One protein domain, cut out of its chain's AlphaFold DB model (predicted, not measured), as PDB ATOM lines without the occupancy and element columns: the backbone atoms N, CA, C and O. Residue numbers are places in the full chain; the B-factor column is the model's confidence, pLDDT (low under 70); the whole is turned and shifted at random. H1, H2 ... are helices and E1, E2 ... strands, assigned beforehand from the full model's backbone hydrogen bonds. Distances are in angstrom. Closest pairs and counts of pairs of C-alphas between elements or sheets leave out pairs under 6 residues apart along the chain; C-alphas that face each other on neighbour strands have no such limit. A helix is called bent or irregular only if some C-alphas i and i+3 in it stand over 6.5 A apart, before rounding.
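AT A GLANCE: This is residues 72 to 238 of the 327 residues of an uncharacterized protein of Gymnopilus dilepis (UniProt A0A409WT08). What shape comes first? Three helices, H3, H4 and the long H5, make a loose bundle along the longest axis, with H5 nearest to the mean of the C-alphas, and a small, strongly twisted sheet of E1, E2 and E3 makes one end. H1 crosses H5; H2 packs at the start of H3. What makes it up? The printed part has 167 residues, mostly helix, ordered E1 H1 H2 H3 E2 E3 H4 H5; the antiparallel sheet runs E1 E2 E3. It is compact, radius of gyration 16.1 A, spanning 53 by 33 by 30 A.

IN THESE COORDINATES: What comes first? E1, residues 76 to 79, begins at C-alpha (-33.356, -23.820, 28.602); H1 is 95 to 112, 25.5 A, H2 126 to 132, H3 134 to 145. What follows? E2 is 146 to 152, E3 155 to 160, and H4 162 to 185, 34.1 A, irregular with C-alphas 178 and 181 7.4 A apart. H5, 208 to 232, 37.0 A, ends at C-alpha (5.209, -32.254, 15.134).

HOW THE PARTS SIT: How do the helices stand? H3 touches H4, opposite ways at a steep tilt of 42 degrees, closest C-alphas Leu 143 and Phe 164, 5.1 A. H1, with residues 101 to 109 alone, touches H5 about perpendicular, 89 degrees, closest C-alphas Ala 104 and Ile 213, 4.9 A. Every O i to N i+4 pair is within hydrogen-bond range in H1, H2 and H3; H4 has 15 of 20, H5 20 of 21. What pairs the strands? N 76 and O 149 are 2.8 A apart; in hairpin E2 and E3, N 150 and O 157 are 2.8 A apart.

THE WHOLE: Which links are long? E1 to H1, H1 to H2 and H4 to H5; the printed part has no cut. Where is confidence low? Residue 118 is under 70.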
ATOM      1  N   THR A  72     -41.799 -30.623  24.048       88.50
ATOM      2  CA  THR A  72     -42.961 -30.022  24.719       88.50
ATOM      3  C   THR A  72     -42.724 -28.573  25.124       88.50
ATOM      4  O   THR A  72     -43.655 -27.774  25.071       88.50
ATOM      5  N   ASP A  73     -41.482 -28.229  25.472       87.06
ATOM      6  CA  ASP A  73     -41.102 -26.908  25.972       87.06
ATOM      7  C   ASP A  73     -39.876 -26.322  25.265       87.06
ATOM      8  O   ASP A  73     -39.100 -27.010  24.597       87.06
ATOM      9  N   GLY A  74     -39.718 -25.002  25.399       84.62
ATOM     10  CA  GLY A  74     -38.614 -24.258  24.795       84.62
ATOM     11  C   GLY A  74     -37.238 -24.631  25.366       84.62
ATOM     12  O   GLY A  74     -37.142 -25.235  26.429       84.62
ATOM     13  N   PRO A  75     -36.142 -24.259  24.682       88.31
ATOM     14  CA  PRO A  75     -34.800 -24.570  25.147       88.31
ATOM     15  C   PRO A  75     -34.415 -23.734  26.370       88.31
ATOM     16  O   PRO A  75     -34.473 -22.504  26.342       88.31
ATOM     17  N   PHE A  76     -33.933 -24.414  27.403       91.88
ATOM     18  CA  PHE A  76     -33.356 -23.820  28.602       91.88
ATOM     19  C   PHE A  76     -31.847 -24.052  28.612       91.88
ATOM     20  O   PHE A  76     -31.376 -25.133  28.265       91.88
ATOM     21  N   GLU A  77     -31.073 -23.050  29.016       89.31
ATOM     22  CA  GLU A  77     -29.644 -23.240  29.278       89.31
ATOM     23  C   GLU A  77     -29.471 -23.886  30.654       89.31
ATOM     24  O   GLU A  77     -30.006 -23.399  31.652       89.31
ATOM     25  N   VAL A  78     -28.745 -25.001  30.705       89.94
ATOM     26  CA  VAL A  78     -28.536 -25.786  31.923       89.94
ATOM     27  C   VAL A  78     -27.079 -26.214  32.006       89.94
ATOM     28  O   VAL A  78     -26.421 -26.448  30.993       89.94
ATOM     29  N   VAL A  79     -26.572 -26.328  33.231       87.88
ATOM     30  CA  VAL A  79     -25.258 -26.914  33.488       87.88
ATOM     31  C   VAL A  79     -25.437 -28.402  33.774       87.88
ATOM     32  O   VAL A  79     -26.066 -28.770  34.765       87.88
ATOM     33  N   SER A  80     -24.901 -29.253  32.901       85.81
ATOM     34  CA  SER A  80     -24.835 -30.697  33.118       85.81
ATOM     35  C   SER A  80     -23.587 -31.076  33.905       85.81
ATOM     36  O   SER A  80     -22.488 -30.574  33.654       85.81
ATOM     37  N   PHE A  81     -23.765 -32.001  34.845       84.31
ATOM     38  CA  PHE A  81     -22.723 -32.489  35.743       84.31
ATOM     39  C   PHE A  81     -22.392 -33.959  35.480       84.31
ATOM     40  O   PHE A  81     -22.273 -34.749  36.411       84.31
ATOM     41  N   LEU A  82     -22.223 -34.338  34.213       89.12
ATOM     42  CA  LEU A  82     -21.755 -35.676  33.849       89.12
ATOM     43  C   LEU A  82     -20.229 -35.786  34.068       89.12
ATOM     44  O   LEU A  82     -19.456 -35.140  33.350       89.12
ATOM     45  N   PRO A  83     -19.745 -36.600  35.032       88.75
ATOM     46  CA  PRO A  83     -18.321 -36.639  35.386       88.75
ATOM     47  C   PRO A  83     -17.424 -37.123  34.242       88.75
ATOM     48  O   PRO A  83     -16.276 -36.694  34.123       88.75
ATOM     49  N   THR A  84     -17.958 -37.981  33.374       91.75
ATOM     50  CA  THR A  84     -17.284 -38.536  32.191       91.75
ATOM     51  C   THR A  84     -16.973 -37.499  31.109       91.75
ATOM     52  O   THR A  84     -16.141 -37.764  30.239       91.75
ATOM     53  N   LEU A  85     -17.591 -36.312  31.160       92.56
ATOM     54  CA  LEU A  85     -17.351 -35.229  30.196       92.56
ATOM     55  C   LEU A  85     -16.137 -34.365  30.549       92.56
ATOM     56  O   LEU A  85     -15.657 -33.586  29.715       92.56
ATOM     57  N   LYS A  86     -15.611 -34.513  31.771       91.44
ATOM     58  CA  LYS A  86     -14.337 -33.912  32.177       91.44
ATOM     59  C   LYS A  86     -13.184 -34.518  31.356       91.44
ATOM     60  O   LYS A  86     -13.329 -35.527  30.665       91.44
ATOM     61  N   ALA A  87     -12.008 -33.897  31.414       89.31
ATOM     62  CA  ALA A  87     -10.819 -34.470  30.787       89.31
ATOM     63  C   ALA A  87     -10.463 -35.826  31.440       89.31
ATOM     64  O   ALA A  87     -10.472 -35.897  32.675       89.31
ATOM     65  N   PRO A  88     -10.086 -36.869  30.670       89.31
ATOM     66  CA  PRO A  88      -9.819 -38.215  31.199       89.31
ATOM     67  C   PRO A  88      -8.853 -38.245  32.383       89.31
ATOM     68  O   PRO A  88      -9.057 -38.972  33.349       89.31
ATOM     69  N   MET A  89      -7.820 -37.401  32.335       88.69
ATOM     70  CA  MET A  89      -6.800 -37.280  33.378       88.69
ATOM     71  C   MET A  89      -7.352 -36.904  34.762       88.69
ATOM     72  O   MET A  89      -6.677 -37.150  35.755       88.69
ATOM     73  N   ARG A  90      -8.550 -36.303  34.840       87.50
ATOM     74  CA  ARG A  90      -9.173 -35.874  36.105       87.50
ATOM     75  C   ARG A  90      -9.881 -37.007  36.842       87.50
ATOM     76  O   ARG A  90     -10.176 -36.865  38.017       87.50
ATOM     77  N   TYR A  91     -10.180 -38.108  36.158       87.81
ATOM     78  CA  TYR A  91     -10.893 -39.243  36.748       87.81
ATOM     79  C   TYR A  91     -10.272 -40.591  36.374       87.81
ATOM     80  O   TYR A  91     -10.890 -41.632  36.565       87.81
ATOM     81  N   GLN A  92      -9.043 -40.603  35.853       83.81
ATOM     82  CA  GLN A  92      -8.368 -41.828  35.417       83.81
ATOM     83  C   GLN A  92      -8.149 -42.832  36.561       83.81
ATOM     84  O   GLN A  92      -8.094 -44.035  36.314       83.81
ATOM     85  N   SER A  93      -8.044 -42.352  37.803       88.06
ATOM     86  CA  SER A  93      -8.007 -43.183  39.012       88.06
ATOM     87  C   SER A  93      -9.339 -43.888  39.292       88.06
ATOM     88  O   SER A  93      -9.348 -44.965  39.886       88.06
ATOM     89  N   ASN A  94     -10.462 -43.329  38.833       91.31
ATOM     90  CA  ASN A  94     -11.786 -43.912  38.987       91.31
ATOM     91  C   ASN A  94     -12.046 -44.929  37.862       91.31
ATOM     92  O   ASN A  94     -12.455 -44.586  36.747       91.31
ATOM     93  N   LEU A  95     -11.814 -46.210  38.172       91.19
ATOM     94  CA  LEU A  95     -11.946 -47.314  37.218       91.19
ATOM     95  C   LEU A  95     -13.341 -47.381  36.579       91.19
ATOM     96  O   LEU A  95     -13.445 -47.673  35.390       91.19
ATOM     97  N   ARG A  96     -14.408 -47.072  37.330       91.31
ATOM     98  CA  ARG A  96     -15.790 -47.105  36.825       91.31
ATOM     99  C   ARG A  96     -16.008 -46.053  35.736       91.31
ATOM    100  O   ARG A  96     -16.521 -46.384  34.670       91.31
ATOM    101  N   LEU A  97     -15.571 -44.814  35.967       91.88
ATOM    102  CA  LEU A  97     -15.655 -43.739  34.971       91.88
ATOM    103  C   LEU A  97     -14.762 -44.011  33.753       91.88
ATOM    104  O   LEU A  97     -15.159 -43.742  32.618       91.88
ATOM    105  N   ALA A  98     -13.573 -44.578  33.971       91.88
ATOM    106  CA  ALA A  98     -12.676 -44.969  32.888       91.88
ATOM    107  C   ALA A  98     -13.282 -46.075  32.004       91.88
ATOM    108  O   ALA A  98     -13.208 -45.980  30.778       91.88
ATOM    109  N   THR A  99     -13.907 -47.094  32.602       92.69
ATOM    110  CA  THR A  99     -14.615 -48.163  31.876       92.69
ATOM    111  C   THR A  99     -15.816 -47.610  31.116       92.69
ATOM    112  O   THR A  99     -15.904 -47.820  29.908       92.69
ATOM    113  N   ARG A 100     -16.655 -46.798  31.769       93.94
ATOM    114  CA  ARG A 100     -17.808 -46.145  31.134       93.94
ATOM    115  C   ARG A 100     -17.405 -45.317  29.913       93.94
ATOM    116  O   ARG A 100     -18.042 -45.394  28.869       93.94
ATOM    117  N   ARG A 101     -16.303 -44.561  30.000       94.12
ATOM    118  CA  ARG A 101     -15.783 -43.806  28.848       94.12
ATOM    119  C   ARG A 101     -15.403 -44.727  27.687       94.12
ATOM    120  O   ARG A 101     -15.692 -44.403  26.540       94.12
ATOM    121  N   LYS A 102     -14.742 -45.855  27.965       93.88
ATOM    122  CA  LYS A 102     -14.361 -46.828  26.927       93.88
ATOM    123  C   LYS A 102     -15.593 -47.424  26.248       93.88
ATOM    124  O   LYS A 102     -15.618 -47.482  25.024       93.88
ATOM    125  N   GLU A 103     -16.608 -47.806  27.017       94.38
ATOM    126  CA  GLU A 103     -17.888 -48.301  26.491       94.38
ATOM    127  C   GLU A 103     -18.575 -47.250  25.613       94.38
ATOM    128  O   GLU A 103     -18.929 -47.535  24.470       94.38
ATOM    129  N   ALA A 104     -18.661 -46.001  26.084       94.94
ATOM    130  CA  ALA A 104     -19.212 -44.895  25.306       94.94
ATOM    131  C   ALA A 104     -18.481 -44.695  23.968       94.94
ATOM    132  O   ALA A 104     -19.126 -44.472  22.946       94.94
ATOM    133  N   LEU A 105     -17.150 -44.822  23.938       95.06
ATOM    134  CA  LEU A 105     -16.380 -44.740  22.692       95.06
ATOM    135  C   LEU A 105     -16.680 -45.897  21.729       95.06
ATOM    136  O   LEU A 105     -16.736 -45.668  20.520       95.06
ATOM    137  N   VAL A 106     -16.923 -47.110  22.236       94.44
ATOM    138  CA  VAL A 106     -17.341 -48.266  21.419       94.44
ATOM    139  C   VAL A 106     -18.736 -48.045  20.823       94.44
ATOM    140  O   VAL A 106     -18.958 -48.298  19.635       94.44
ATOM    141  N   TYR A 107     -19.673 -47.513  21.610       95.19
ATOM    142  CA  TYR A 107     -20.998 -47.149  21.101       95.19
ATOM    143  C   TYR A 107     -20.921 -46.028  20.065       95.19
ATOM    144  O   TYR A 107     -21.549 -46.112  19.006       95.19
ATOM    145  N   ALA A 108     -20.105 -45.004  20.327       95.31
ATOM    146  CA  ALA A 108     -19.916 -43.885  19.418       95.31
ATOM    147  C   ALA A 108     -19.304 -44.321  18.083       95.31
ATOM    148  O   ALA A 108     -19.809 -43.921  17.034       95.31
ATOM    149  N   SER A 109     -18.255 -45.151  18.094       94.38
ATOM    150  CA  SER A 109     -17.606 -45.625  16.866       94.38
ATOM    151  C   SER A 109     -18.575 -46.426  15.993       94.38
ATOM    152  O   SER A 109     -18.666 -46.196  14.783       94.38
ATOM    153  N   THR A 110     -19.385 -47.283  16.622       94.31
ATOM    154  CA  THR A 110     -20.430 -48.073  15.958       94.31
ATOM    155  C   THR A 110     -21.516 -47.180  15.356       94.31
ATOM    156  O   THR A 110     -21.852 -47.310  14.176       94.31
ATOM    157  N   TYR A 111     -22.051 -46.236  16.137       94.38
ATOM    158  CA  TYR A 111     -23.120 -45.346  15.688       94.38
ATOM    159  C   TYR A 111     -22.655 -44.394  14.580       94.38
ATOM    160  O   TYR A 111     -23.325 -44.270  13.550       94.38
ATOM    161  N   LEU A 112     -21.514 -43.728  14.778       94.69
ATOM    162  CA  LEU A 112     -20.972 -42.721  13.865       94.69
ATOM    163  C   LEU A 112     -20.312 -43.339  12.628       94.69
ATOM    164  O   LEU A 112     -20.141 -42.634  11.634       94.69
ATOM    165  N   ARG A 113     -19.990 -44.642  12.664       94.00
ATOM    166  CA  ARG A 113     -19.237 -45.370  11.628       94.00
ATOM    167  C   ARG A 113     -17.873 -44.735  11.356       94.00
ATOM    168  O   ARG A 113     -17.457 -44.594  10.208       94.00
ATOM    169  N   ARG A 114     -17.197 -44.321  12.427       92.31
ATOM    170  CA  ARG A 114     -15.860 -43.718  12.394       92.31
ATOM    171  C   ARG A 114     -14.981 -44.386  13.434       92.31
ATOM    172  O   ARG A 114     -15.471 -44.829  14.470       92.31
ATOM    173  N   GLN A 115     -13.685 -44.429  13.166       90.94
ATOM    174  CA  GLN A 115     -12.712 -44.946  14.114       90.94
ATOM    175  C   GLN A 115     -12.393 -43.856  15.143       90.94
ATOM    176  O   GLN A 115     -11.673 -42.909  14.846       90.94
ATOM    177  N   ILE A 116     -12.956 -43.993  16.342       90.88
ATOM    178  CA  ILE A 116     -12.727 -43.094  17.490       90.88
ATOM    179  C   ILE A 116     -11.907 -43.860  18.527       90.88
ATOM    180  O   ILE A 116     -12.201 -43.895  19.723       90.88
ATOM    181  N   ASP A 117     -10.904 -44.580  18.033       74.94
ATOM    182  CA  ASP A 117     -10.079 -45.417  18.879       74.94
ATOM    183  C   ASP A 117      -9.200 -44.511  19.719       74.94
ATOM    184  O   ASP A 117      -8.586 -43.576  19.208       74.94
ATOM    185  N   SER A 118      -9.116 -44.799  21.016       69.56
ATOM    186  CA  SER A 118      -8.132 -44.179  21.898       69.56
ATOM    187  C   SER A 118      -6.743 -44.633  21.459       69.56
ATOM    188  O   SER A 118      -6.208 -45.593  22.008       69.56
ATOM    189  N   ASN A 119      -6.182 -43.985  20.436       80.62
ATOM    190  CA  ASN A 119      -4.819 -44.240  20.009       80.62
ATOM    191  C   ASN A 119      -3.918 -43.981  21.229       80.62
ATOM    192  O   ASN A 119      -3.859 -42.837  21.694       80.62
ATOM    193  N   PRO A 120      -3.250 -45.015  21.773       78.94
ATOM    194  CA  PRO A 120      -2.464 -44.881  22.996       78.94
ATOM    195  C   PRO A 120      -1.297 -43.906  22.819       78.94
ATOM    196  O   PRO A 120      -0.790 -43.371  23.801       78.94
ATOM    197  N   ASP A 121      -0.910 -43.620  21.576       83.75
ATOM    198  CA  ASP A 121       0.140 -42.663  21.275       83.75
ATOM    199  C   ASP A 121      -0.371 -41.213  21.252       83.75
ATOM    200  O   ASP A 121       0.443 -40.291  21.261       83.75
ATOM    201  N   LEU A 122      -1.686 -40.976  21.183       86.75
ATOM    202  CA  LEU A 122      -2.309 -39.645  21.098       86.75
ATOM    203  C   LEU A 122      -3.079 -39.306  22.376       86.75
ATOM    204  O   LEU A 122      -4.248 -38.929  22.351       86.75
ATOM    205  N   VAL A 123      -2.403 -39.443  23.516       88.56
ATOM    206  CA  VAL A 123      -2.972 -39.110  24.823       88.56
ATOM    207  C   VAL A 123      -2.857 -37.611  25.076       88.56
ATOM    208  O   VAL A 123      -1.759 -37.053  25.113       88.56
ATOM    209  N   PHE A 124      -3.993 -36.963  25.326       91.00
ATOM    210  CA  PHE A 124      -4.030 -35.578  25.779       91.00
ATOM    211  C   PHE A 124      -3.594 -35.502  27.245       91.00
ATOM    212  O   PHE A 124      -4.343 -35.819  28.168       91.00
ATOM    213  N   THR A 125      -2.326 -35.160  27.455       92.19
ATOM    214  CA  THR A 125      -1.689 -35.217  28.776       92.19
ATOM    215  C   THR A 125      -2.047 -34.022  29.662       92.19
ATOM    216  O   THR A 125      -2.445 -32.959  29.186       92.19
ATOM    217  N   ARG A 126      -1.799 -34.146  30.972       92.06
ATOM    218  CA  ARG A 126      -1.931 -33.032  31.929       92.06
ATOM    219  C   ARG A 126      -1.090 -31.813  31.556       92.06
ATOM    220  O   ARG A 126      -1.564 -30.690  31.676       92.06
ATOM    221  N   HIS A 127       0.130 -32.031  31.066       92.00
ATOM    222  CA  HIS A 127       0.995 -30.951  30.585       92.00
ATOM    223  C   HIS A 127       0.367 -30.218  29.392       92.00
ATOM    224  O   HIS A 127       0.376 -28.992  29.332       92.00
ATOM    225  N   MET A 128      -0.239 -30.956  28.460       93.31
ATOM    226  CA  MET A 128      -0.955 -30.348  27.344       93.31
ATOM    227  C   MET A 128      -2.160 -29.534  27.812       93.31
ATOM    228  O   MET A 128      -2.290 -28.385  27.401       93.31
ATOM    229  N   ALA A 129      -2.999 -30.092  28.686       92.31
ATOM    230  CA  ALA A 129      -4.187 -29.410  29.190       92.31
ATOM    231  C   ALA A 129      -3.846 -28.132  29.968       92.31
ATOM    232  O   ALA A 129      -4.488 -27.107  29.773       92.31
ATOM    233  N   ASN A 130      -2.820 -28.168  30.820       91.75
ATOM    234  CA  ASN A 130      -2.513 -27.051  31.712       91.75
ATOM    235  C   ASN A 130      -1.593 -26.003  31.077       91.75
ATOM    236  O   ASN A 130      -1.816 -24.807  31.269       91.75
ATOM    237  N   ASP A 131      -0.593 -26.436  30.305       91.56
ATOM    238  CA  ASP A 131       0.508 -25.558  29.899       91.56
ATOM    239  C   ASP A 131       0.429 -25.151  28.422       91.56
ATOM    240  O   ASP A 131       0.780 -24.023  28.079       91.56
ATOM    241  N   ARG A 132      -0.038 -26.042  27.533       91.38
ATOM    242  CA  ARG A 132      -0.015 -25.797  26.074       91.38
ATOM    243  C   ARG A 132      -1.363 -25.387  25.499       91.38
ATOM    244  O   ARG A 132      -1.434 -24.450  24.708       91.38
ATOM    245  N   PHE A 133      -2.430 -26.058  25.917       95.38
ATOM    246  CA  PHE A 133      -3.780 -25.892  25.381       95.38
ATOM    247  C   PHE A 133      -4.848 -25.626  26.461       95.38
ATOM    248  O   PHE A 133      -5.950 -26.177  26.368       95.38
ATOM    249  N   PRO A 134      -4.602 -24.741  27.451       94.69
ATOM    250  CA  PRO A 134      -5.576 -24.480  28.513       94.69
ATOM    251  C   PRO A 134      -6.875 -23.856  28.005       94.69
ATOM    252  O   PRO A 134      -7.930 -24.067  28.596       94.69
ATOM    253  N   SER A 135      -6.835 -23.101  26.902       93.88
ATOM    254  CA  SER A 135      -8.044 -22.556  26.277       93.88
ATOM    255  C   SER A 135      -8.911 -23.639  25.638       93.88
ATOM    256  O   SER A 135     -10.132 -23.530  25.696       93.88
ATOM    257  N   ILE A 136      -8.301 -24.679  25.061       95.19
ATOM    258  CA  ILE A 136      -9.028 -25.790  24.443       95.19
ATOM    259  C   ILE A 136      -9.653 -26.669  25.527       95.19
ATOM    260  O   ILE A 136     -10.842 -26.951  25.438       95.19
ATOM    261  N   ASP A 137      -8.910 -27.038  26.580       95.31
ATOM    262  CA  ASP A 137      -9.469 -27.868  27.662       95.31
ATOM    263  C   ASP A 137     -10.632 -27.174  28.386       95.31
ATOM    264  O   ASP A 137     -11.684 -27.779  28.613       95.31
ATOM    265  N   ARG A 138     -10.476 -25.880  28.705       94.75
ATOM    266  CA  ARG A 138     -11.552 -25.087  29.316       94.75
ATOM    267  C   ARG A 138     -12.726 -24.917  28.367       94.75
ATOM    268  O   ARG A 138     -13.841 -25.204  28.768       94.75
ATOM    269  N   GLY A 139     -12.472 -24.546  27.111       95.81
ATOM    270  CA  GLY A 139     -13.523 -24.393  26.108       95.81
ATOM    271  C   GLY A 139     -14.323 -25.680  25.903       95.81
ATOM    272  O   GLY A 139     -15.545 -25.627  25.853       95.81
ATOM    273  N   LEU A 140     -13.660 -26.840  25.849       96.62
ATOM    274  CA  LEU A 140     -14.331 -28.142  25.785       96.62
ATOM    275  C   LEU A 140     -15.145 -28.434  27.042       96.62
ATOM    276  O   LEU A 140     -16.247 -28.959  26.950       96.62
ATOM    277  N   THR A 141     -14.609 -28.114  28.217       95.31
ATOM    278  CA  THR A 141     -15.343 -28.283  29.476       95.31
ATOM    279  C   THR A 141     -16.590 -27.402  29.486       95.31
ATOM    280  O   THR A 141     -17.673 -27.907  29.758       95.31
ATOM    281  N   ASP A 142     -16.466 -26.130  29.108       94.75
ATOM    282  CA  ASP A 142     -17.584 -25.190  29.020       94.75
ATOM    283  C   ASP A 142     -18.619 -25.655  27.988       94.75
ATOM    284  O   ASP A 142     -19.799 -25.722  28.306       94.75
ATOM    285  N   LEU A 143     -18.187 -26.064  26.790       96.56
ATOM    286  CA  LEU A 143     -19.060 -26.573  25.727       96.56
ATOM    287  C   LEU A 143     -19.893 -27.782  26.166       96.56
ATOM    288  O   LEU A 143     -21.066 -27.876  25.818       96.56
ATOM    289  N   LEU A 144     -19.270 -28.731  26.864       96.81
ATOM    290  CA  LEU A 144     -19.904 -30.007  27.200       96.81
ATOM    291  C   LEU A 144     -20.718 -29.954  28.496       96.81
ATOM    292  O   LEU A 144     -21.515 -30.858  28.744       96.81
ATOM    293  N   THR A 145     -20.523 -28.915  29.309       94.81
ATOM    294  CA  THR A 145     -21.266 -28.704  30.559       94.81
ATOM    295  C   THR A 145     -22.359 -27.651  30.410       94.81
ATOM    296  O   THR A 145     -23.446 -27.864  30.928       94.81
ATOM    297  N   GLN A 146     -22.123 -26.550  29.690       95.19
ATOM    298  CA  GLN A 146     -23.108 -25.489  29.451       95.19
ATOM    299  C   GLN A 146     -23.931 -25.824  28.203       95.19
ATOM    300  O   GLN A 146     -23.561 -25.492  27.074       95.19
ATOM    301  N   ILE A 147     -25.040 -26.529  28.415       95.56
ATOM    302  CA  ILE A 147     -25.819 -27.176  27.358       95.56
ATOM    303  C   ILE A 147     -27.241 -26.636  27.299       95.56
ATOM    304  O   ILE A 147     -27.735 -25.999  28.227       95.56
ATOM    305  N   LYS A 148     -27.921 -26.901  26.186       96.31
ATOM    306  CA  LYS A 148     -29.346 -26.620  26.030       96.31
ATOM    307  C   LYS A 148     -30.136 -27.871  26.364       96.31
ATOM    308  O   LYS A 148     -29.885 -28.921  25.781       96.31
ATOM    309  N   ARG A 149     -31.103 -27.730  27.260       96.31
ATOM    310  CA  ARG A 149     -32.079 -28.752  27.629       96.31
ATOM    311  C   ARG A 149     -33.439 -28.397  27.038       96.31
ATOM    312  O   ARG A 149     -33.821 -27.230  27.047       96.31
ATOM    313  N   VAL A 150     -34.169 -29.397  26.570       96.00
ATOM    314  CA  VAL A 150     -35.601 -29.320  26.259       96.00
ATOM    315  C   VAL A 150     -36.319 -30.471  26.951       96.00
ATOM    316  O   VAL A 150     -35.738 -31.543  27.130       96.00
ATOM    317  N   GLU A 151     -37.569 -30.248  27.338       95.62
ATOM    318  CA  GLU A 151     -38.423 -31.311  27.864       95.62
ATOM    319  C   GLU A 151     -39.108 -32.038  26.702       95.62
ATOM    320  O   GLU A 151     -39.481 -31.432  25.691       95.62
ATOM    321  N   THR A 152     -39.219 -33.358  26.823       94.69
ATOM    322  CA  THR A 152     -39.832 -34.233  25.821       94.69
ATOM    323  C   THR A 152     -40.783 -35.212  26.497       94.69
ATOM    324  O   THR A 152     -40.710 -35.459  27.702       94.69
ATOM    325  N   ASN A 153     -41.632 -35.870  25.709       92.50
ATOM    326  CA  ASN A 153     -42.484 -36.960  26.199       92.50
ATOM    327  C   ASN A 153     -41.710 -38.161  26.797       92.50
ATOM    328  O   ASN A 153     -42.308 -38.980  27.496       92.50
ATOM    329  N   ARG A 154     -40.402 -38.283  26.533       90.44
ATOM    330  CA  ARG A 154     -39.520 -39.366  27.009       90.44
ATOM    331  C   ARG A 154     -38.559 -38.923  28.115       90.44
ATOM    332  O   ARG A 154     -37.713 -39.718  28.520       90.44
ATOM    333  N   GLY A 155     -38.687 -37.688  28.598       91.75
ATOM    334  CA  GLY A 155     -37.784 -37.076  29.571       91.75
ATOM    335  C   GLY A 155     -37.010 -35.903  28.980       91.75
ATOM    336  O   GLY A 155     -37.439 -35.283  28.008       91.75
ATOM    337  N   ASP A 156     -35.863 -35.592  29.568       95.00
ATOM    338  CA  ASP A 156     -35.049 -34.462  29.135       95.00
ATOM    339  C   ASP A 156     -34.152 -34.823  27.949       95.00
ATOM    340  O   ASP A 156     -33.533 -35.890  27.907       95.00
ATOM    341  N   ALA A 157     -34.054 -33.899  26.997       96.00
ATOM    342  CA  ALA A 157     -33.136 -33.993  25.876       96.00
ATOM    343  C   ALA A 157     -32.190 -32.795  25.835       96.00
ATOM    344  O   ALA A 157     -32.518 -31.683  26.245       96.00
ATOM    345  N   PHE A 158     -30.999 -33.036  25.313       96.75
ATOM    346  CA  PHE A 158     -29.835 -32.190  25.466       96.75
ATOM    347  C   PHE A 158     -29.146 -31.958  24.127       96.75
ATOM    348  O   PHE A 158     -29.087 -32.842  23.267       96.75
ATOM    349  N   THR A 159     -28.590 -30.764  23.960       96.94
ATOM    350  CA  THR A 159     -27.691 -30.441  22.854       96.94
ATOM    351  C   THR A 159     -26.683 -29.371  23.258       96.94
ATOM    352  O   THR A 159     -26.853 -28.682  24.265       96.94
ATOM    353  N   ILE A 160     -25.615 -29.223  22.483       97.19
ATOM    354  CA  ILE A 160     -24.558 -28.247  22.760       97.19
ATOM    355  C   ILE A 160     -24.923 -26.847  22.261       97.19
ATOM    356  O   ILE A 160     -25.661 -26.677  21.288       97.19
ATOM    357  N   ASP A 161     -24.365 -25.810  22.888       95.88
ATOM    358  CA  ASP A 161     -24.554 -24.445  22.402       95.88
ATOM    359  C   ASP A 161     -23.507 -24.042  21.348       95.88
ATOM    360  O   ASP A 161     -22.287 -24.102  21.545       95.88
ATOM    361  N   LYS A 162     -24.006 -23.522  20.221       95.62
ATOM    362  CA  LYS A 162     -23.218 -22.997  19.100       95.62
ATOM    363  C   LYS A 162     -22.185 -21.961  19.533       95.62
ATOM    364  O   LYS A 162     -21.114 -21.887  18.920       95.62
ATOM    365  N   LYS A 163     -22.514 -21.163  20.555       94.56
ATOM    366  CA  LYS A 163     -21.649 -20.119  21.118       94.56
ATOM    367  C   LYS A 163     -20.309 -20.677  21.598       94.56
ATOM    368  O   LYS A 163     -19.289 -20.040  21.359       94.56
ATOM    369  N   PHE A 164     -20.305 -21.855  22.223       94.81
ATOM    370  CA  PHE A 164     -19.085 -22.515  22.698       94.81
ATOM    371  C   PHE A 164     -18.466 -23.424  21.629       94.81
ATOM    372  O   PHE A 164     -17.247 -23.543  21.547       94.81
ATOM    373  N   TYR A 165     -19.293 -24.005  20.754       96.56
ATOM    374  CA  TYR A 165     -18.839 -24.926  19.710       96.56
ATOM    375  C   TYR A 165     -18.006 -24.234  18.624       96.56
ATOM    376  O   TYR A 165     -16.917 -24.685  18.263       96.56
ATOM    377  N   SER A 166     -18.509 -23.108  18.110       96.00
ATOM    378  CA  SER A 166     -17.926 -22.434  16.941       96.00
ATOM    379  C   SER A 166     -16.486 -21.947  17.175       96.00
ATOM    380  O   SER A 166     -15.651 -22.160  16.291       96.00
ATOM    381  N   PRO A 167     -16.143 -21.342  18.334       95.88
ATOM    382  CA  PRO A 167     -14.768 -20.947  18.644       95.88
ATOM    383  C   PRO A 167     -13.773 -22.116  18.644       95.88
ATOM    384  O   PRO A 167     -12.683 -21.986  18.088       95.88
ATOM    385  N   ILE A 168     -14.152 -23.265  19.219       96.50
ATOM    386  CA  ILE A 168     -13.286 -24.453  19.307       96.50
ATOM    387  C   ILE A 168     -13.009 -25.004  17.909       96.50
ATOM    388  O   ILE A 168     -11.853 -25.145  17.513       96.50
ATOM    389  N   LEU A 169     -14.068 -25.238  17.131       96.94
ATOM    390  CA  LEU A 169     -13.975 -25.731  15.754       96.94
ATOM    391  C   LEU A 169     -13.160 -24.800  14.858       96.94
ATOM    392  O   LEU A 169     -12.323 -25.268  14.093       96.94
ATOM    393  N   SER A 170     -13.363 -23.486  14.974       96.62
ATOM    394  CA  SER A 170     -12.612 -22.500  14.188       96.62
ATOM    395  C   SER A 170     -11.121 -22.516  14.534       96.62
ATOM    396  O   SER A 170     -10.275 -22.426  13.640       96.62
ATOM    397  N   GLY A 171     -10.786 -22.678  15.820       95.56
ATOM    398  CA  GLY A 171      -9.405 -22.820  16.278       95.56
ATOM    399  C   GLY A 171      -8.734 -24.075  15.718       95.56
ATOM    400  O   GLY A 171      -7.638 -23.989  15.165       95.56
ATOM    401  N   ILE A 172      -9.414 -25.223  15.784       97.19
ATOM    402  CA  ILE A 172      -8.906 -26.493  15.244       97.19
ATOM    403  C   ILE A 172      -8.773 -26.425  13.721       97.19
ATOM    404  O   ILE A 172      -7.745 -26.814  13.178       97.19
ATOM    405  N   TYR A 173      -9.768 -25.878  13.021       97.69
ATOM    406  CA  TYR A 173      -9.711 -25.688  11.572       97.69
ATOM    407  C   TYR A 173      -8.507 -24.837  11.153       97.69
ATOM    408  O   TYR A 173      -7.791 -25.187  10.215       97.69
ATOM    409  N   THR A 174      -8.251 -23.740  11.871       96.81
ATOM    410  CA  THR A 174      -7.089 -22.876  11.620       96.81
ATOM    411  C   THR A 174      -5.787 -23.642  11.841       96.81
ATOM    412  O   THR A 174      -4.908 -23.602  10.987       96.81
ATOM    413  N   MET A 175      -5.696 -24.418  12.927       96.00
ATOM    414  CA  MET A 175      -4.542 -25.275  13.212       96.00
ATOM    415  C   MET A 175      -4.295 -26.294  12.092       96.00
ATOM    416  O   MET A 175      -3.172 -26.401  11.605       96.00
ATOM    417  N   ILE A 176      -5.344 -26.976  11.619       97.38
ATOM    418  CA  ILE A 176      -5.264 -27.920  10.497       97.38
ATOM    419  C   ILE A 176      -4.763 -27.226   9.231       97.38
ATOM    420  O   ILE A 176      -3.858 -27.725   8.563       97.38
ATOM    421  N   LYS A 177      -5.321 -26.056   8.912       97.31
ATOM    422  CA  LYS A 177      -4.974 -25.298   7.710       97.31
ATOM    423  C   LYS A 177      -3.534 -24.784   7.730       97.31
ATOM    424  O   LYS A 177      -2.865 -24.827   6.702       97.31
ATOM    425  N   GLU A 178      -3.068 -24.273   8.867       95.75
ATOM    426  CA  GLU A 178      -1.752 -23.636   8.981       95.75
ATOM    427  C   GLU A 178      -0.624 -24.645   9.229       95.75
ATOM    428  O   GLU A 178       0.482 -24.476   8.713       95.75
ATOM    429  N   LEU A 179      -0.894 -25.702   9.999       96.56
ATOM    430  CA  LEU A 179       0.127 -26.647  10.455       96.56
ATOM    431  C   LEU A 179       0.049 -28.012   9.763       96.56
ATOM    432  O   LEU A 179       0.963 -28.818   9.929       96.56
ATOM    433  N   GLY A 180      -0.992 -28.287   8.969       96.44
ATOM    434  CA  GLY A 180      -1.196 -29.588   8.320       96.44
ATOM    435  C   GLY A 180      -0.020 -30.041   7.448       96.44
ATOM    436  O   GLY A 180       0.288 -31.227   7.391       96.44
ATOM    437  N   GLN A 181       0.710 -29.104   6.839       95.00
ATOM    438  CA  GLN A 181       1.923 -29.415   6.075       95.00
ATOM    439  C   GLN A 181       3.037 -30.046   6.930       95.00
ATOM    440  O   GLN A 181       3.761 -30.906   6.441       95.00
ATOM    441  N   TYR A 182       3.163 -29.663   8.205       95.06
ATOM    442  CA  TYR A 182       4.187 -30.216   9.095       95.06
ATOM    443  C   TYR A 182       3.894 -31.671   9.450       95.06
ATOM    444  O   TYR A 182       4.820 -32.470   9.538       95.06
ATOM    445  N   LEU A 183       2.610 -32.031   9.565       95.12
ATOM    446  CA  LEU A 183       2.199 -33.424   9.733       95.12
ATOM    447  C   LEU A 183       2.629 -34.275   8.540       95.12
ATOM    448  O   LEU A 183       3.256 -35.310   8.739       95.12
ATOM    449  N   LEU A 184       2.361 -33.808   7.316       95.19
ATOM    450  CA  LEU A 184       2.727 -34.541   6.102       95.19
ATOM    451  C   LEU A 184       4.239 -34.765   5.991       95.19
ATOM    452  O   LEU A 184       4.669 -35.834   5.564       95.19
ATOM    453  N   ILE A 185       5.043 -33.773   6.383       93.25
ATOM    454  CA  ILE A 185       6.507 -33.861   6.308       93.25
ATOM    455  C   ILE A 185       7.055 -34.876   7.317       93.25
ATOM    456  O   ILE A 185       7.968 -35.629   6.984       93.25
ATOM    457  N   ASP A 186       6.454 -34.956   8.503       92.19
ATOM    458  CA  ASP A 186       6.797 -35.957   9.520       92.19
ATOM    459  C   ASP A 186       6.107 -37.320   9.284       92.19
ATOM    460  O   ASP A 186       6.225 -38.230  10.103       92.19
ATOM    461  N   GLY A 187       5.414 -37.491   8.152       94.31
ATOM    462  CA  GLY A 187       4.805 -38.758   7.742       94.31
ATOM    463  C   GLY A 187       3.460 -39.073   8.402       94.31
ATOM    464  O   GLY A 187       2.990 -40.208   8.321       94.31
ATOM    465  N   TYR A 188       2.819 -38.092   9.036       94.75
ATOM    466  CA  TYR A 188       1.480 -38.222   9.606       94.75
ATOM    467  C   TYR A 188       0.403 -37.765   8.618       94.75
ATOM    468  O   TYR A 188       0.566 -36.789   7.884       94.75
ATOM    469  N   ALA A 189      -0.745 -38.444   8.635       95.12
ATOM    470  CA  ALA A 189      -1.931 -37.973   7.932       95.12
ATOM    471  C   ALA A 189      -2.484 -36.699   8.595       95.12
ATOM    472  O   ALA A 189      -2.427 -36.545   9.817       95.12
ATOM    473  N   ILE A 190      -3.051 -35.797   7.788       96.75
ATOM    474  CA  ILE A 190      -3.776 -34.634   8.307       96.75
ATOM    475  C   ILE A 190      -5.080 -35.141   8.946       96.75
ATOM    476  O   ILE A 190      -5.846 -35.816   8.252       96.75
ATOM    477  N   PRO A 191      -5.349 -34.848  10.231       95.62
ATOM    478  CA  PRO A 191      -6.565 -35.307  10.888       95.62
ATOM    479  C   PRO A 191      -7.796 -34.633  10.276       95.62
ATOM    480  O   PRO A 191      -7.745 -33.473   9.854       95.62
ATOM    481  N   GLU A 192      -8.921 -35.347  10.261       95.50
ATOM    482  CA  GLU A 192     -10.209 -34.740   9.928       95.50
ATOM    483  C   GLU A 192     -10.608 -33.702  10.986       95.50
ATOM    484  O   GLU A 192     -10.206 -33.769  12.151       95.50
ATOM    485  N   LEU A 193     -11.431 -32.733  10.581       97.06
ATOM    486  CA  LEU A 193     -12.033 -31.804  11.530       97.06
ATOM    487  C   LEU A 193     -13.008 -32.584  12.438       97.06
ATOM    488  O   LEU A 193     -13.885 -33.264  11.896       97.06
ATOM    489  N   PRO A 194     -12.903 -32.478  13.779       96.94
ATOM    490  CA  PRO A 194     -13.849 -33.108  14.702       96.94
ATOM    491  C   PRO A 194     -15.291 -32.689  14.407       96.94
ATOM    492  O   PRO A 194     -15.535 -31.539  14.032       96.94
ATOM    493  N   ARG A 195     -16.258 -33.597  14.570       96.00
ATOM    494  CA  ARG A 195     -17.667 -33.332  14.215       96.00
ATOM    495  C   ARG A 195     -18.622 -33.809  15.296       96.00
ATOM    496  O   ARG A 195     -18.572 -34.963  15.705       96.00
ATOM    497  N   TRP A 196     -19.563 -32.946  15.674       96.69
ATOM    498  CA  TRP A 196     -20.676 -33.323  16.544       96.69
ATOM    499  C   TRP A 196     -21.683 -34.229  15.817       96.69
ATOM    500  O   TRP A 196     -22.237 -33.849  14.785       96.69
ATOM    501  N   GLY A 197     -21.943 -35.429  16.339       95.00
ATOM    502  CA  GLY A 197     -22.878 -36.366  15.704       95.00
ATOM    503  C   GLY A 197     -22.426 -36.829  14.312       95.00
ATOM    504  O   GLY A 197     -21.260 -36.695  13.935       95.00
ATOM    505  N   LYS A 198     -23.350 -37.406  13.531       93.12
ATOM    506  CA  LYS A 198     -23.067 -37.953  12.186       93.12
ATOM    507  C   LYS A 198     -22.763 -36.874  11.152       93.12
ATOM    508  O   LYS A 198     -21.795 -37.011  10.403       93.12
ATOM    509  N   ASP A 199     -23.545 -35.803  11.183       92.44
ATOM    510  CA  ASP A 199     -23.563 -34.795  10.122       92.44
ATOM    511  C   ASP A 199     -22.980 -33.445  10.569       92.44
ATOM    512  O   ASP A 199     -22.904 -32.509   9.777       92.44
ATOM    513  N   GLY A 200     -22.537 -33.323  11.827       93.94
ATOM    514  CA  GLY A 200     -22.076 -32.046  12.381       93.94
ATOM    515  C   GLY A 200     -23.210 -31.118  12.826       93.94
ATOM    516  O   GLY A 200     -22.930 -29.970  13.173       93.94
ATOM    517  N   ASP A 201     -24.470 -31.569  12.790       95.25
ATOM    518  CA  ASP A 201     -25.618 -30.750  13.179       95.25
ATOM    519  C   ASP A 201     -25.765 -30.684  14.702       95.25
ATOM    520  O   ASP A 201     -26.080 -31.664  15.374       95.25
ATOM    521  N   ILE A 202     -25.533 -29.490  15.235       95.75
ATOM    522  CA  ILE A 202     -25.592 -29.178  16.664       95.75
ATOM    523  C   ILE A 202     -26.983 -28.733  17.128       95.75
ATOM    524  O   ILE A 202     -27.151 -28.403  18.292       95.75
ATOM    525  N   ASN A 203     -27.971 -28.647  16.232       95.00
ATOM    526  CA  ASN A 203     -29.345 -28.283  16.602       95.00
ATOM    527  C   ASN A 203     -30.202 -29.512  16.929       95.00
ATOM    528  O   ASN A 203     -31.377 -29.385  17.264       95.00
ATOM    529  N   VAL A 204     -29.614 -30.701  16.808       95.62
ATOM    530  CA  VAL A 204     -30.260 -31.975  17.089       95.62
ATOM    531  C   VAL A 204     -30.179 -32.268  18.585       95.62
ATOM    532  O   VAL A 204     -29.116 -32.128  19.194       95.62
ATOM    533  N   TYR A 205     -31.306 -32.674  19.167       96.06
ATOM    534  CA  TYR A 205     -31.423 -33.022  20.581       96.06
ATOM    535  C   TYR A 205     -31.317 -34.533  20.795       96.06
ATOM    536  O   TYR A 205     -31.827 -35.340  20.013       96.06
ATOM    537  N   HIS A 206     -30.658 -34.908  21.886       96.12
ATOM    538  CA  HIS A 206     -30.368 -36.287  22.263       96.12
ATOM    539  C   HIS A 206     -30.753 -36.513  23.724       96.12
ATOM    540  O   HIS A 206     -30.567 -35.612  24.534       96.12
ATOM    541  N   LEU A 207     -31.267 -37.690  24.088       95.50
ATOM    542  CA  LEU A 207     -31.459 -37.998  25.511       95.50
ATOM    543  C   LEU A 207     -30.090 -38.053  26.215       95.50
ATOM    544  O   LEU A 207     -29.040 -38.079  25.568       95.50
ATOM    545  N   GLU A 208     -30.097 -38.046  27.545       94.50
ATOM    546  CA  GLU A 208     -28.882 -37.930  28.365       94.50
ATOM    547  C   GLU A 208     -27.787 -38.944  27.993       94.50
ATOM    548  O   GLU A 208     -26.622 -38.577  27.837       94.50
ATOM    549  N   ASN A 209     -28.171 -40.207  27.791       95.00
ATOM    550  CA  ASN A 209     -27.260 -41.293  27.439       95.00
ATOM    551  C   ASN A 209     -26.577 -41.060  26.078       95.00
ATOM    552  O   ASN A 209     -25.355 -41.126  25.959       95.00
ATOM    553  N   GLU A 210     -27.358 -40.747  25.044       95.56
ATOM    554  CA  GLU A 210     -26.851 -40.446  23.706       95.56
ATOM    555  C   GLU A 210     -25.988 -39.182  23.706       95.56
ATOM    556  O   GLU A 210     -24.955 -39.137  23.034       95.56
ATOM    557  N   TYR A 211     -26.390 -38.170  24.475       96.75
ATOM    558  CA  TYR A 211     -25.618 -36.949  24.654       96.75
ATOM    559  C   TYR A 211     -24.241 -37.249  25.260       96.75
ATOM    560  O   TYR A 211     -23.233 -36.789  24.721       96.75
ATOM    561  N   GLU A 212     -24.173 -38.066  26.318       96.69
ATOM    562  CA  GLU A 212     -22.911 -38.480  26.945       96.69
ATOM    563  C   GLU A 212     -21.984 -39.179  25.936       96.69
ATOM    564  O   GLU A 212     -20.805 -38.831  25.824       96.69
ATOM    565  N   ILE A 213     -22.527 -40.117  25.153       96.31
ATOM    566  CA  ILE A 213     -21.787 -40.857  24.121       96.31
ATOM    567  C   ILE A 213     -21.191 -39.900  23.076       96.31
ATOM    568  O   ILE A 213     -19.994 -39.975  22.779       96.31
ATOM    569  N   LEU A 214     -21.991 -38.970  22.540       97.19
ATOM    570  CA  LEU A 214     -21.515 -37.991  21.552       97.19
ATOM    571  C   LEU A 214     -20.496 -37.022  22.139       97.19
ATOM    572  O   LEU A 214     -19.498 -36.712  21.488       97.19
ATOM    573  N   ALA A 215     -20.721 -36.563  23.366       97.38
ATOM    574  CA  ALA A 215     -19.837 -35.636  24.051       97.38
ATOM    575  C   ALA A 215     -18.450 -36.247  24.302       97.38
ATOM    576  O   ALA A 215     -17.430 -35.603  24.036       97.38
ATOM    577  N   ILE A 216     -18.393 -37.508  24.744       96.62
ATOM    578  CA  ILE A 216     -17.138 -38.248  24.939       96.62
ATOM    579  C   ILE A 216     -16.407 -38.445  23.608       96.62
ATOM    580  O   ILE A 216     -15.188 -38.244  23.538       96.62
ATOM    581  N   ALA A 217     -17.138 -38.818  22.558       97.00
ATOM    582  CA  ALA A 217     -16.590 -39.009  21.222       97.00
ATOM    583  C   ALA A 217     -15.971 -37.716  20.683       97.00
ATOM    584  O   ALA A 217     -14.786 -37.683  20.351       97.00
ATOM    585  N   PHE A 218     -16.740 -36.628  20.702       97.69
ATOM    586  CA  PHE A 218     -16.299 -35.323  20.232       97.69
ATOM    587  C   PHE A 218     -15.091 -34.797  21.024       97.69
ATOM    588  O   PHE A 218     -14.111 -34.352  20.423       97.69
ATOM    589  N   ARG A 219     -15.097 -34.902  22.365       97.12
ATOM    590  CA  ARG A 219     -13.926 -34.538  23.187       97.12
ATOM    591  C   ARG A 219     -12.691 -35.326  22.757       97.12
ATOM    592  O   ARG A 219     -11.624 -34.739  22.615       97.12
ATOM    593  N   THR A 220     -12.839 -36.632  22.548       96.62
ATOM    594  CA  THR A 220     -11.728 -37.516  22.171       96.62
ATOM    595  C   THR A 220     -11.157 -37.149  20.801       96.62
ATOM    596  O   THR A 220      -9.941 -37.042  20.674       96.62
ATOM    597  N   GLU A 221     -12.004 -36.873  19.805       96.88
ATOM    598  CA  GLU A 221     -11.560 -36.407  18.482       96.88
ATOM    599  C   GLU A 221     -10.756 -35.095  18.583       96.88
ATOM    600  O   GLU A 221      -9.681 -34.967  17.991       96.88
ATOM    601  N   VAL A 222     -11.239 -34.121  19.366       97.31
ATOM    602  CA  VAL A 222     -10.540 -32.840  19.568       97.31
ATOM    603  C   VAL A 222      -9.196 -33.041  20.268       97.31
ATOM    604  O   VAL A 222      -8.175 -32.521  19.814       97.31
ATOM    605  N   GLU A 223      -9.188 -33.798  21.361       96.31
ATOM    606  CA  GLU A 223      -7.995 -34.103  22.154       96.31
ATOM    607  C   GLU A 223      -6.912 -34.790  21.310       96.31
ATOM    608  O   GLU A 223      -5.749 -34.385  21.349       96.31
ATOM    609  N   GLN A 224      -7.297 -35.774  20.492       95.88
ATOM    610  CA  GLN A 224      -6.384 -36.483  19.595       95.88
ATOM    611  C   GLN A 224      -5.837 -35.590  18.486       95.88
ATOM    612  O   GLN A 224      -4.641 -35.644  18.196       95.88
ATOM    613  N   CYS A 225      -6.686 -34.751  17.887       96.19
ATOM    614  CA  CYS A 225      -6.269 -33.805  16.857       96.19
ATOM    615  C   CYS A 225      -5.175 -32.869  17.394       96.19
ATOM    616  O   CYS A 225      -4.102 -32.742  16.801       96.19
ATOM    617  N   VAL A 226      -5.392 -32.288  18.576       96.31
ATOM    618  CA  VAL A 226      -4.421 -31.389  19.214       96.31
ATOM    619  C   VAL A 226      -3.153 -32.136  19.648       96.31
ATOM    620  O   VAL A 226      -2.047 -31.629  19.452       96.31
ATOM    621  N   ALA A 227      -3.280 -33.356  20.185       95.94
ATOM    622  CA  ALA A 227      -2.136 -34.205  20.536       95.94
ATOM    623  C   ALA A 227      -1.266 -34.560  19.331       95.94
ATOM    624  O   ALA A 227      -0.041 -34.594  19.444       95.94
ATOM    625  N   LEU A 228      -1.878 -34.770  18.169       96.00
ATOM    626  CA  LEU A 228      -1.154 -35.048  16.941       96.00
ATOM    627  C   LEU A 228      -0.321 -33.837  16.488       96.00
ATOM    628  O   LEU A 228       0.858 -33.995  16.176       96.00
ATOM    629  N   PHE A 229      -0.878 -32.623  16.527       96.06
ATOM    630  CA  PHE A 229      -0.113 -31.410  16.206       96.06
ATOM    631  C   PHE A 229       1.019 -31.141  17.197       96.06
ATOM    632  O   PHE A 229       2.104 -30.725  16.794       96.06
ATOM    633  N   ASP A 230       0.800 -31.415  18.482       95.56
ATOM    634  CA  ASP A 230       1.812 -31.224  19.520       95.56
ATOM    635  C   ASP A 230       3.068 -32.089  19.314       95.56
ATOM    636  O   ASP A 230       4.167 -31.687  19.709       95.56
ATOM    637  N   LYS A 231       2.931 -33.244  18.645       94.38
ATOM    638  CA  LYS A 231       4.057 -34.124  18.290       94.38
ATOM    639  C   LYS A 231       4.983 -33.544  17.229       94.38
ATOM    640  O   LYS A 231       6.183 -33.801  17.289       94.38
ATOM    641  N   VAL A 232       4.446 -32.778  16.284       95.00
ATOM    642  CA  VAL A 232       5.209 -32.254  15.134       95.00
ATOM    643  C   VAL A 232       5.563 -30.777  15.282       95.00
ATOM    644  O   VAL A 232       6.525 -30.296  14.681       95.00
ATOM    645  N   TYR A 233       4.829 -30.042  16.118       95.00
ATOM    646  CA  TYR A 233       4.981 -28.603  16.284       95.00
ATOM    647  C   TYR A 233       5.224 -28.223  17.747       95.00
ATOM    648  O   TYR A 233       4.524 -28.650  18.665       95.00
ATOM    649  N   ASP A 234       6.242 -27.399  17.981       93.69
ATOM    650  CA  ASP A 234       6.554 -26.851  19.292       93.69
ATOM    651  C   ASP A 234       5.835 -25.513  19.474       93.69
ATOM    652  O   ASP A 234       6.333 -24.451  19.089       93.69
ATOM    653  N   PHE A 235       4.654 -25.570  20.088       91.38
ATOM    654  CA  PHE A 235       3.820 -24.399  20.356       91.38
ATOM    655  C   PHE A 235       4.459 -23.386  21.316       91.38
ATOM    656  O   PHE A 235       4.095 -22.213  21.271       91.38
ATOM    657  N   ALA A 236       5.429 -23.789  22.147       90.06
ATOM    658  CA  ALA A 236       6.102 -22.863  23.058       90.06
ATOM    659  C   ALA A 236       7.069 -21.931  22.312       90.06
ATOM    660  O   ALA A 236       7.188 -20.754  22.653       90.06
ATOM    661  N   HIS A 237       7.728 -22.452  21.274       91.88
ATOM    662  CA  HIS A 237       8.714 -21.721  20.474       91.88
ATOM    663  C   HIS A 237       8.218 -21.360  19.069       91.88
ATOM    664  O   HIS A 237       8.976 -20.776  18.299       91.88
ATOM    665  N   ALA A 238       6.972 -21.712  18.736       91.94
ATOM    666  CA  ALA A 238       6.354 -21.519  17.427       91.94
ATOM    667  C   ALA A 238       7.229 -22.024  16.263       91.94
ATOM    668  O   ALA A 238       7.466 -21.309  15.288       91.94
TER     669      ALA A 238